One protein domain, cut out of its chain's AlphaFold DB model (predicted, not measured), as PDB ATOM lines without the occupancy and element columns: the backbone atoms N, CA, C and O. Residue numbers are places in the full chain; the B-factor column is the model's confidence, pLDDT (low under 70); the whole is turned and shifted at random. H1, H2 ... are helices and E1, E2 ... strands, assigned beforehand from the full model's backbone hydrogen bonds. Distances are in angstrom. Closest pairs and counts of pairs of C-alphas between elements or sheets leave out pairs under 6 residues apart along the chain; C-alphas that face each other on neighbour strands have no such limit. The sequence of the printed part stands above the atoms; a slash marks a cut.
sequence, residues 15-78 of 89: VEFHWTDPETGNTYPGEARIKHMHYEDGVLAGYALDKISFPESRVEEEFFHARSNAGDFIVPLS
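This is residues 15 to 78 of the 89 residues of an uncharacterized protein of Candidatus Pacebacteria bacterium RIFCSPHIGHO2_01_FULL_46_10 (UniProt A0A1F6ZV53). A four-stranded antiparallel sheet, strongly twisted and curled like part of a barrel that is not closed, has one helix, H1, packed over one face near one end. The long hairpin of E2 and E3 reaches to the other end, and the short E4 lies beside E3. The printed part has 64 residues, with E1, E2, E3, H1 and E4 in chain order and sheet order E1, E2, E3, E4; the class is mixed, helices and strands. It is compact, with a radius of gyration of the C-alphas of 11.9 A, yet elongated in outline, spanning 37 by 22 by 21 A.

E1, residues 15 to 20, is an edge strand and forms a hairpin with E2, residues 27 to 40; N 17 and O 30 are 2.8 A apart, within hydrogen-bond range. E2 bends by 98 degrees at residue 31. E2 forms a second hairpin with E3, residues 43 to 53, where N 38 and O 46 are 2.8 A apart. E1, E2 and E3 make a meander, each strand the antiparallel neighbour of the one before. E3 bends by 59 degrees at residue 50. H1, residues 57 to 66, is on the sheet at a height over the sheet of 8.9 A. It lies over E2, slantwise to it at 31 degrees on the local plane, only just so; their closest C-alphas, Tyr 28 and Val 59, are 7.5 A apart. In H1 every O i to N i+4 pair is within hydrogen-bond range. E4, residues 73 to 76, is the other edge strand, antiparallel to E3, with N 49 and O 73 2.8 A apart.

E1 begins at C-alpha 15 (9.387, 5.153, 130.813). E2 measures 26.2 A from first to last C-alpha, E3 27.8 A and H1 14.1 A. E4 ends at C-alpha 76 (9.931, -8.409, 131.065).

The C-alphas farthest apart, Gly 42 and Arg 58, are 37.2 A apart. The printed part has no cut and no long link. pLDDT is under 70 at residues 68 to 71 and 78.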
ATOM      1  N   VAL A  15       9.366   5.928 129.572       87.31
ATOM      2  CA  VAL A  15       9.387   5.153 130.813       87.31
ATOM      3  C   VAL A  15      10.794   5.098 131.390       87.31
ATOM      4  O   VAL A  15      11.783   5.083 130.663       87.31
ATOM      5  N   GLU A  16      10.877   5.010 132.710       89.19
ATOM      6  CA  GLU A  16      12.077   4.584 133.416       89.19
ATOM      7  C   GLU A  16      12.094   3.051 133.457       89.19
ATOM      8  O   GLU A  16      11.082   2.425 133.782       89.19
ATOM      9  N   PHE A  17      13.232   2.441 133.150       87.56
ATOM     10  CA  PHE A  17      13.480   1.012 133.315       87.56
ATOM     11  C   PHE A  17      14.764   0.799 134.115       87.56
ATOM     12  O   PHE A  17      15.624   1.669 134.177       87.56
ATOM     13  N   HIS A  18      14.915  -0.373 134.726       89.38
ATOM     14  CA  HIS A  18      16.151  -0.735 135.416       89.38
ATOM     15  C   HIS A  18      16.892  -1.826 134.648       89.38
ATOM     16  O   HIS A  18      16.320  -2.875 134.341       89.38
ATOM     17  N   TRP A  19      18.174  -1.594 134.373       87.94
ATOM     18  CA  TRP A  19      19.080  -2.597 133.831       87.94
ATOM     19  C   TRP A  19      20.024  -3.095 134.919       87.94
ATOM     20  O   TRP A  19      20.695  -2.302 135.573       87.94
ATOM     21  N   THR A  20      20.089  -4.412 135.104       87.38
ATOM     22  CA  THR A  20      21.111  -5.045 135.938       87.38
ATOM     23  C   THR A  20      22.253  -5.514 135.049       87.38
ATOM     24  O   THR A  20      22.048  -6.358 134.172       87.38
ATOM     25  N   ASP A  21      23.443  -4.971 135.285       85.69
ATOM     26  CA  ASP A  21      24.667  -5.388 134.615       85.69
ATOM     27  C   ASP A  21      24.984  -6.851 134.988       85.69
ATOM     28  O   ASP A  21      25.128  -7.163 136.176       85.69
ATOM     29  N   PRO A  22      25.070  -7.772 134.008       81.69
ATOM     30  CA  PRO A  22      25.339  -9.181 134.276       81.69
ATOM     31  C   PRO A  22      26.751  -9.455 134.813       81.69
ATOM     32  O   PRO A  22      26.953 -10.507 135.419       81.69
ATOM     33  N   GLU A  23      27.721  -8.562 134.598       85.06
ATOM     34  CA  GLU A  23      29.099  -8.747 135.064       85.06
ATOM     35  C   GLU A  23      29.268  -8.307 136.520       85.06
ATOM     36  O   GLU A  23      29.906  -9.004 137.315       85.06
ATOM     37  N   THR A  24      28.684  -7.164 136.886       88.88
ATOM     38  CA  THR A  24      28.860  -6.572 138.223       88.88
ATOM     39  C   THR A  24      27.691  -6.825 139.175       88.88
ATOM     40  O   THR A  24      27.860  -6.714 140.390       88.88
ATOM     41  N   GLY A  25      26.506  -7.160 138.658       87.75
ATOM     42  CA  GLY A  25      25.268  -7.282 139.433       87.75
ATOM     43  C   GLY A  25      24.678  -5.941 139.885       87.75
ATOM     44  O   GLY A  25      23.656  -5.921 140.578       87.75
ATOM     45  N   ASN A  26      25.292  -4.817 139.507       88.00
ATOM     46  CA  ASN A  26      24.775  -3.488 139.811       88.00
ATOM     47  C   ASN A  26      23.542  -3.190 138.961       88.00
ATOM     48  O   ASN A  26      23.433  -3.630 137.820       88.00
ATOM     49  N   THR A  27      22.602  -2.437 139.529       88.88
ATOM     50  CA  THR A  27      21.367  -2.052 138.843       88.88
ATOM     51  C   THR A  27      21.347  -0.553 138.601       88.88
ATOM     52  O   THR A  27      21.526   0.224 139.537       88.88
ATOM     53  N   TYR A  28      21.091  -0.170 137.355       88.12
ATOM     54  CA  TYR A  28      21.115   1.203 136.877       88.12
ATOM     55  C   TYR A  28      19.743   1.605 136.323       88.12
ATOM     56  O   TYR A  28      19.179   0.857 135.517       88.12
ATOM     57  N   PRO A  29      19.189   2.759 136.735       90.81
ATOM     58  CA  PRO A  29      18.003   3.318 136.104       90.81
ATOM     59  C   PRO A  29      18.375   3.918 134.742       90.81
ATOM     60  O   PRO A  29      19.368   4.636 134.614       90.81
ATOM     61  N   GLY A  30      17.568   3.625 133.733       89.88
ATOM     62  CA  GLY A  30      17.634   4.210 132.401       89.88
ATOM     63  C   GLY A  30      16.262   4.715 131.974       89.88
ATOM     64  O   GLY A  30      15.235   4.335 132.537       89.88
ATOM     65  N   GLU A  31      16.244   5.558 130.956       91.25
ATOM     66  CA  GLU A  31      15.024   6.032 130.311       91.25
ATOM     67  C   GLU A  31      14.909   5.392 128.932       91.25
ATOM     68  O   GLU A  31      15.911   5.164 128.251       91.25
ATOM     69  N   ALA A  32      13.692   5.070 128.517       90.94
ATOM     70  CA  ALA A  32      13.424   4.545 127.191       90.94
ATOM     71  C   ALA A  32      11.997   4.867 126.760       90.94
ATOM     72  O   ALA A  32      11.167   5.298 127.556       90.94
ATOM     73  N   ARG A  33      11.679   4.591 125.502       90.25
ATOM     74  CA  ARG A  33      10.325   4.679 124.970       90.25
ATOM     75  C   ARG A  33       9.792   3.293 124.653       90.25
ATOM     76  O   ARG A  33      10.499   2.447 124.123       90.25
ATOM     77  N   ILE A  34       8.522   3.044 124.946       89.06
ATOM     78  CA  ILE A  34       7.878   1.790 124.550       89.06
ATOM     79  C   ILE A  34       7.607   1.834 123.052       89.06
ATOM     80  O   ILE A  34       6.788   2.622 122.582       89.06
ATOM     81  N   LYS A  35       8.241   0.945 122.296       89.50
ATOM     82  CA  LYS A  35       8.008   0.787 120.859       89.50
ATOM     83  C   LYS A  35       6.804  -0.098 120.573       89.50
ATOM     84  O   LYS A  35       6.018   0.201 119.682       89.50
ATOM     85  N   HIS A  36       6.675  -1.213 121.288       89.12
ATOM     86  CA  HIS A  36       5.516  -2.100 121.204       89.12
ATOM     87  C   HIS A  36       5.429  -3.025 122.421       89.12
ATOM     88  O   HIS A  36       6.387  -3.220 123.166       89.12
ATOM     89  N   MET A  37       4.251  -3.608 122.605       88.69
ATOM     90  CA  MET A  37       3.997  -4.651 123.593       88.69
ATOM     91  C   MET A  37       4.400  -6.009 123.017       88.69
ATOM     92  O   MET A  37       4.053  -6.331 121.878       88.69
ATOM     93  N   HIS A  38       5.134  -6.795 123.796       86.75
ATOM     94  CA  HIS A  38       5.566  -8.133 123.425       86.75
ATOM     95  C   HIS A  38       4.614  -9.167 124.028       86.75
ATOM     96  O   HIS A  38       4.425  -9.197 125.245       86.75
ATOM     97  N   TYR A  39       4.017 -10.002 123.178       85.12
ATOM     98  CA  TYR A  39       3.080 -11.045 123.585       85.12
ATOM     99  C   TYR A  39       3.653 -12.430 123.283       85.12
ATOM    100  O   TYR A  39       4.108 -12.676 122.166       85.12
ATOM    101  N   GLU A  40       3.544 -13.335 124.248       87.00
ATOM    102  CA  GLU A  40       3.845 -14.761 124.110       87.00
ATOM    103  C   GLU A  40       2.553 -15.543 124.361       87.00
ATOM    104  O   GLU A  40       1.865 -15.309 125.353       87.00
ATOM    105  N   ASP A  41       2.157 -16.411 123.425       90.75
ATOM    106  CA  ASP A  41       0.921 -17.210 123.507       90.75
ATOM    107  C   ASP A  41      -0.356 -16.399 123.832       90.75
ATOM    108  O   ASP A  41      -1.279 -16.865 124.501       90.75
ATOM    109  N   GLY A  42      -0.422 -15.154 123.345       85.12
ATOM    110  CA  GLY A  42      -1.548 -14.238 123.574       85.12
ATOM    111  C   GLY A  42      -1.537 -13.536 124.937       85.12
ATOM    112  O   GLY A  42      -2.441 -12.750 125.224       85.12
ATOM    113  N   VAL A  43      -0.514 -13.770 125.758       84.31
ATOM    114  CA  VAL A  43      -0.298 -13.119 127.052       84.31
ATOM    115  C   VAL A  43       0.765 -12.038 126.896       84.31
ATOM    116  O   VAL A  43       1.793 -12.258 126.263       84.31
ATOM    117  N   LEU A  44       0.524 -10.849 127.456       83.06
ATOM    118  CA  LEU A  44       1.542  -9.797 127.508       83.06
ATOM    119  C   LEU A  44       2.729 -10.315 128.334       83.06
ATOM    120  O   LEU A  44       2.562 -10.609 129.513       83.06
ATOM    121  N   ALA A  45       3.898 -10.438 127.714       84.94
ATOM    122  CA  ALA A  45       5.115 -10.970 128.329       84.94
ATOM    123  C   ALA A  45       6.120  -9.857 128.679       84.94
ATOM    124  O   ALA A  45       6.876  -9.965 129.648       84.94
ATOM    125  N   GLY A  46       6.097  -8.745 127.940       88.25
ATOM    126  CA  GLY A  46       6.986  -7.617 128.196       88.25
ATOM    127  C   GLY A  46       6.742  -6.418 127.293       88.25
ATOM    128  O   GLY A  46       5.779  -6.367 126.526       88.25
ATOM    129  N   TYR A  47       7.660  -5.462 127.370       88.25
ATOM    130  CA  TYR A  47       7.686  -4.281 126.514       88.25
ATOM    131  C   TYR A  47       8.976  -4.274 125.700       88.25
ATOM    132  O   TYR A  47      10.056  -4.520 126.233       88.25
ATOM    133  N   ALA A  48       8.867  -3.988 124.406       90.25
ATOM    134  CA  ALA A  48      10.015  -3.658 123.579       90.25
ATOM    135  C   ALA A  48      10.274  -2.154 123.690       90.25
ATOM    136  O   ALA A  48       9.386  -1.349 123.389       90.25
ATOM    137  N   LEU A  49      11.472  -1.796 124.134       89.81
ATOM    138  CA  LEU A  49      11.918  -0.431 124.357       89.81
ATOM    139  C   LEU A  49      12.841   0.035 123.223       89.81
ATOM    140  O   LEU A  49      13.698  -0.728 122.776       89.81
ATOM    141  N   ASP A  50      12.680   1.286 122.798       90.56
ATOM    142  CA  ASP A  50      13.582   2.025 121.913       90.56
ATOM    143  C   ASP A  50      14.025   3.347 122.567       90.56
ATOM    144  O   ASP A  50      13.634   3.655 123.693       90.56
ATOM    145  N   LYS A  51      14.891   4.118 121.892       89.88
ATOM    146  CA  LYS A  51      15.426   5.403 122.398       89.88
ATOM    147  C   LYS A  51      15.981   5.323 123.829       89.88
ATOM    148  O   LYS A  51      15.702   6.180 124.660       89.88
ATOM    149  N   ILE A  52      16.737   4.268 124.096       89.94
ATOM    150  CA  ILE A  52      17.307   3.987 125.410       89.94
ATOM    151  C   ILE A  52      18.424   4.979 125.710       89.94
ATOM    152  O   ILE A  52      19.288   5.198 124.862       89.94
ATOM    153  N   SER A  53      18.414   5.523 126.921       91.00
ATOM    154  CA  SER A  53      19.469   6.391 127.432       91.00
ATOM    155  C   SER A  53      19.707   6.177 128.920       91.00
ATOM    156  O   SER A  53      18.770   5.860 129.658       91.00
ATOM    157  N   PHE A  54      20.939   6.404 129.372       89.69
ATOM    158  CA  PHE A  54      21.288   6.382 130.796       89.69
ATOM    159  C   PHE A  54      21.859   7.730 131.256       89.69
ATOM    160  O   PHE A  54      22.491   8.433 130.468       89.69
ATOM    161  N   PRO A  55      21.705   8.098 132.545       89.19
ATOM    162  CA  PRO A  55      22.311   9.316 133.089       89.19
ATOM    163  C   PRO A  55      23.844   9.334 132.985       89.19
ATOM    164  O   PRO A  55      24.455  10.392 132.845       89.19
ATOM    165  N   GLU A  56      24.468   8.159 133.075       90.56
ATOM    166  CA  GLU A  56      25.913   7.981 133.012       90.56
ATOM    167  C   GLU A  56      26.305   7.368 131.664       90.56
ATOM    168  O   GLU A  56      25.961   6.221 131.380       90.56
ATOM    169  N   SER A  57      27.087   8.090 130.853       89.44
ATOM    170  CA  SER A  57      27.506   7.617 129.520       89.44
ATOM    171  C   SER A  57      28.245   6.278 129.561       89.44
ATOM    172  O   SER A  57      28.109   5.474 128.649       89.44
ATOM    173  N   ARG A  58      28.983   5.999 130.642       90.62
ATOM    174  CA  ARG A  58      29.649   4.705 130.829       90.62
ATOM    175  C   ARG A  58      28.647   3.549 130.922       90.62
ATOM    176  O   ARG A  58      28.878   2.505 130.327       90.62
ATOM    177  N   VAL A  59      27.556   3.733 131.660       88.25
ATOM    178  CA  VAL A  59      26.509   2.712 131.816       88.25
ATOM    179  C   VAL A  59      25.809   2.480 130.482       88.25
ATOM    180  O   VAL A  59      25.517   1.345 130.127       88.25
ATOM    181  N   GLU A  60      25.578   3.550 129.724       87.75
ATOM    182  CA  GLU A  60      25.017   3.469 128.378       87.75
ATOM    183  C   GLU A  60      25.916   2.663 127.428       87.75
ATOM    184  O   GLU A  60      25.443   1.748 126.751       87.75
ATOM    185  N   GLU A  61      27.223   2.944 127.425       88.38
ATOM    186  CA  GLU A  61      28.212   2.170 126.672       88.38
ATOM    187  C   GLU A  61      28.215   0.697 127.098       88.38
ATOM    188  O   GLU A  61      28.118  -0.184 126.245       88.38
ATOM    189  N   GLU A  62      28.274   0.411 128.403       88.56
ATOM    190  CA  GLU A  62      28.258  -0.953 128.946       88.56
ATOM    191  C   GLU A  62      26.961  -1.696 128.573       88.56
ATOM    192  O   GLU A  62      27.011  -2.850 128.140       88.56
ATOM    193  N   PHE A  63      25.807  -1.027 128.636       88.62
ATOM    194  CA  PHE A  63      24.517  -1.580 128.225       88.62
ATOM    195  C   PHE A  63      24.511  -1.980 126.744       88.62
ATOM    196  O   PHE A  63      24.129  -3.106 126.403       88.62
ATOM    197  N   PHE A  64      24.948  -1.085 125.854       87.56
ATOM    198  CA  PHE A  64      24.988  -1.358 124.416       87.56
ATOM    199  C   PHE A  64      26.089  -2.351 124.035       87.56
ATOM    200  O   PHE A  64      25.919  -3.114 123.085       87.56
ATOM    201  N   HIS A  65      27.186  -2.424 124.790       86.19
ATOM    202  CA  HIS A  65      28.181  -3.483 124.636       86.19
ATOM    203  C   HIS A  65      27.629  -4.852 125.051       86.19
ATOM    204  O   HIS A  65      27.825  -5.835 124.333       86.19
ATOM    205  N   ALA A  66      26.892  -4.919 126.164       82.69
ATOM    206  CA  ALA A  66      26.239  -6.140 126.632       82.69
ATOM    207  C   ALA A  66      25.097  -6.600 125.702       82.69
ATOM    208  O   ALA A  66      24.705  -7.771 125.717       82.69
ATOM    209  N   ARG A  67      24.550  -5.699 124.875       78.94
ATOM    210  CA  ARG A  67      23.442  -5.970 123.950       78.94
ATOM    211  C   ARG A  67      23.868  -5.787 122.497       78.94
ATOM    212  O   ARG A  67      23.837  -4.694 121.954       78.94
ATOM    213  N   SER A  68      24.106  -6.897 121.796       62.22
ATOM    214  CA  SER A  68      24.502  -6.895 120.375       62.22
ATOM    215  C   SER A  68      23.484  -6.269 119.401       62.22
ATOM    216  O   SER A  68      23.805  -6.099 118.229       62.22
ATOM    217  N   ASN A  69      22.266  -5.946 119.852       63.44
ATOM    218  CA  ASN A  69      21.237  -5.267 119.066       63.44
ATOM    219  C   ASN A  69      20.657  -4.100 119.879       63.44
ATOM    220  O   ASN A  69      19.688  -4.259 120.615       63.44
ATOM    221  N   ALA A  70      21.258  -2.919 119.736       61.59
ATOM    222  CA  ALA A  70      20.824  -1.684 120.398       61.59
ATOM    223  C   ALA A  70      19.463  -1.156 119.902       61.59
ATOM    224  O   ALA A  70      18.895  -0.251 120.506       61.59
ATOM    225  N   GLY A  71      18.963  -1.690 118.779       64.19
ATOM    226  CA  GLY A  71      17.762  -1.188 118.116       64.19
ATOM    227  C   GLY A  71      16.489  -1.349 118.942       64.19
ATOM    228  O   GLY A  71      15.694  -0.418 118.949       64.19
ATOM    229  N   ASP A  72      16.329  -2.489 119.630       74.44
ATOM    230  CA  ASP A  72      15.169  -2.816 120.469       74.44
ATOM    231  C   ASP A  72      15.609  -3.648 121.694       74.44
ATOM    232  O   ASP A  72      16.285  -4.670 121.548       74.44
ATOM    233  N   PHE A  73      15.189  -3.256 122.900       84.56
ATOM    234  CA  PHE A  73      15.439  -3.994 124.148       84.56
ATOM    235  C   PHE A  73      14.133  -4.513 124.745       84.56
ATOM    236  O   PHE A  73      13.225  -3.738 125.028       84.56
ATOM    237  N   ILE A  74      14.036  -5.823 124.973       86.56
ATOM    238  CA  ILE A  74      12.850  -6.419 125.595       86.56
ATOM    239  C   ILE A  74      13.036  -6.435 127.109       86.56
ATOM    240  O   ILE A  74      13.927  -7.114 127.627       86.56
ATOM    241  N   VAL A  75      12.161  -5.716 127.805       84.56
ATOM    242  CA  VAL A  75      12.062  -5.733 129.260       84.56
ATOM    243  C   VAL A  75      10.868  -6.609 129.684       84.56
ATOM    244  O   VAL A  75       9.762  -6.417 129.167       84.56
ATOM    245  N   PRO A  76      11.045  -7.592 130.589       76.38
ATOM    246  CA  PRO A  76       9.931  -8.409 131.065       76.38
ATOM    247  C   PRO A  76       8.970  -7.569 131.914       76.38
ATOM    248  O   PRO A  76       9.397  -6.629 132.583       76.38
ATOM    249  N   LEU A  77       7.690  -7.951 131.974       70.38
ATOM    250  CA  LEU A  77       6.700  -7.286 132.845       70.38
ATOM    251  C   LEU A  77       7.086  -7.274 134.331       70.38
ATOM    252  O   LEU A  77       6.595  -6.446 135.092       70.38
ATOM    253  N   SER A  78       7.936  -8.210 134.756       63.09
ATOM    254  CA  SER A  78       8.451  -8.279 136.123       63.09
ATOM    255  C   SER A  78       9.525  -7.234 136.425       63.09
ATOM    256  O   SER A  78       9.890  -7.070 137.588       63.09
TER     257      SER A  78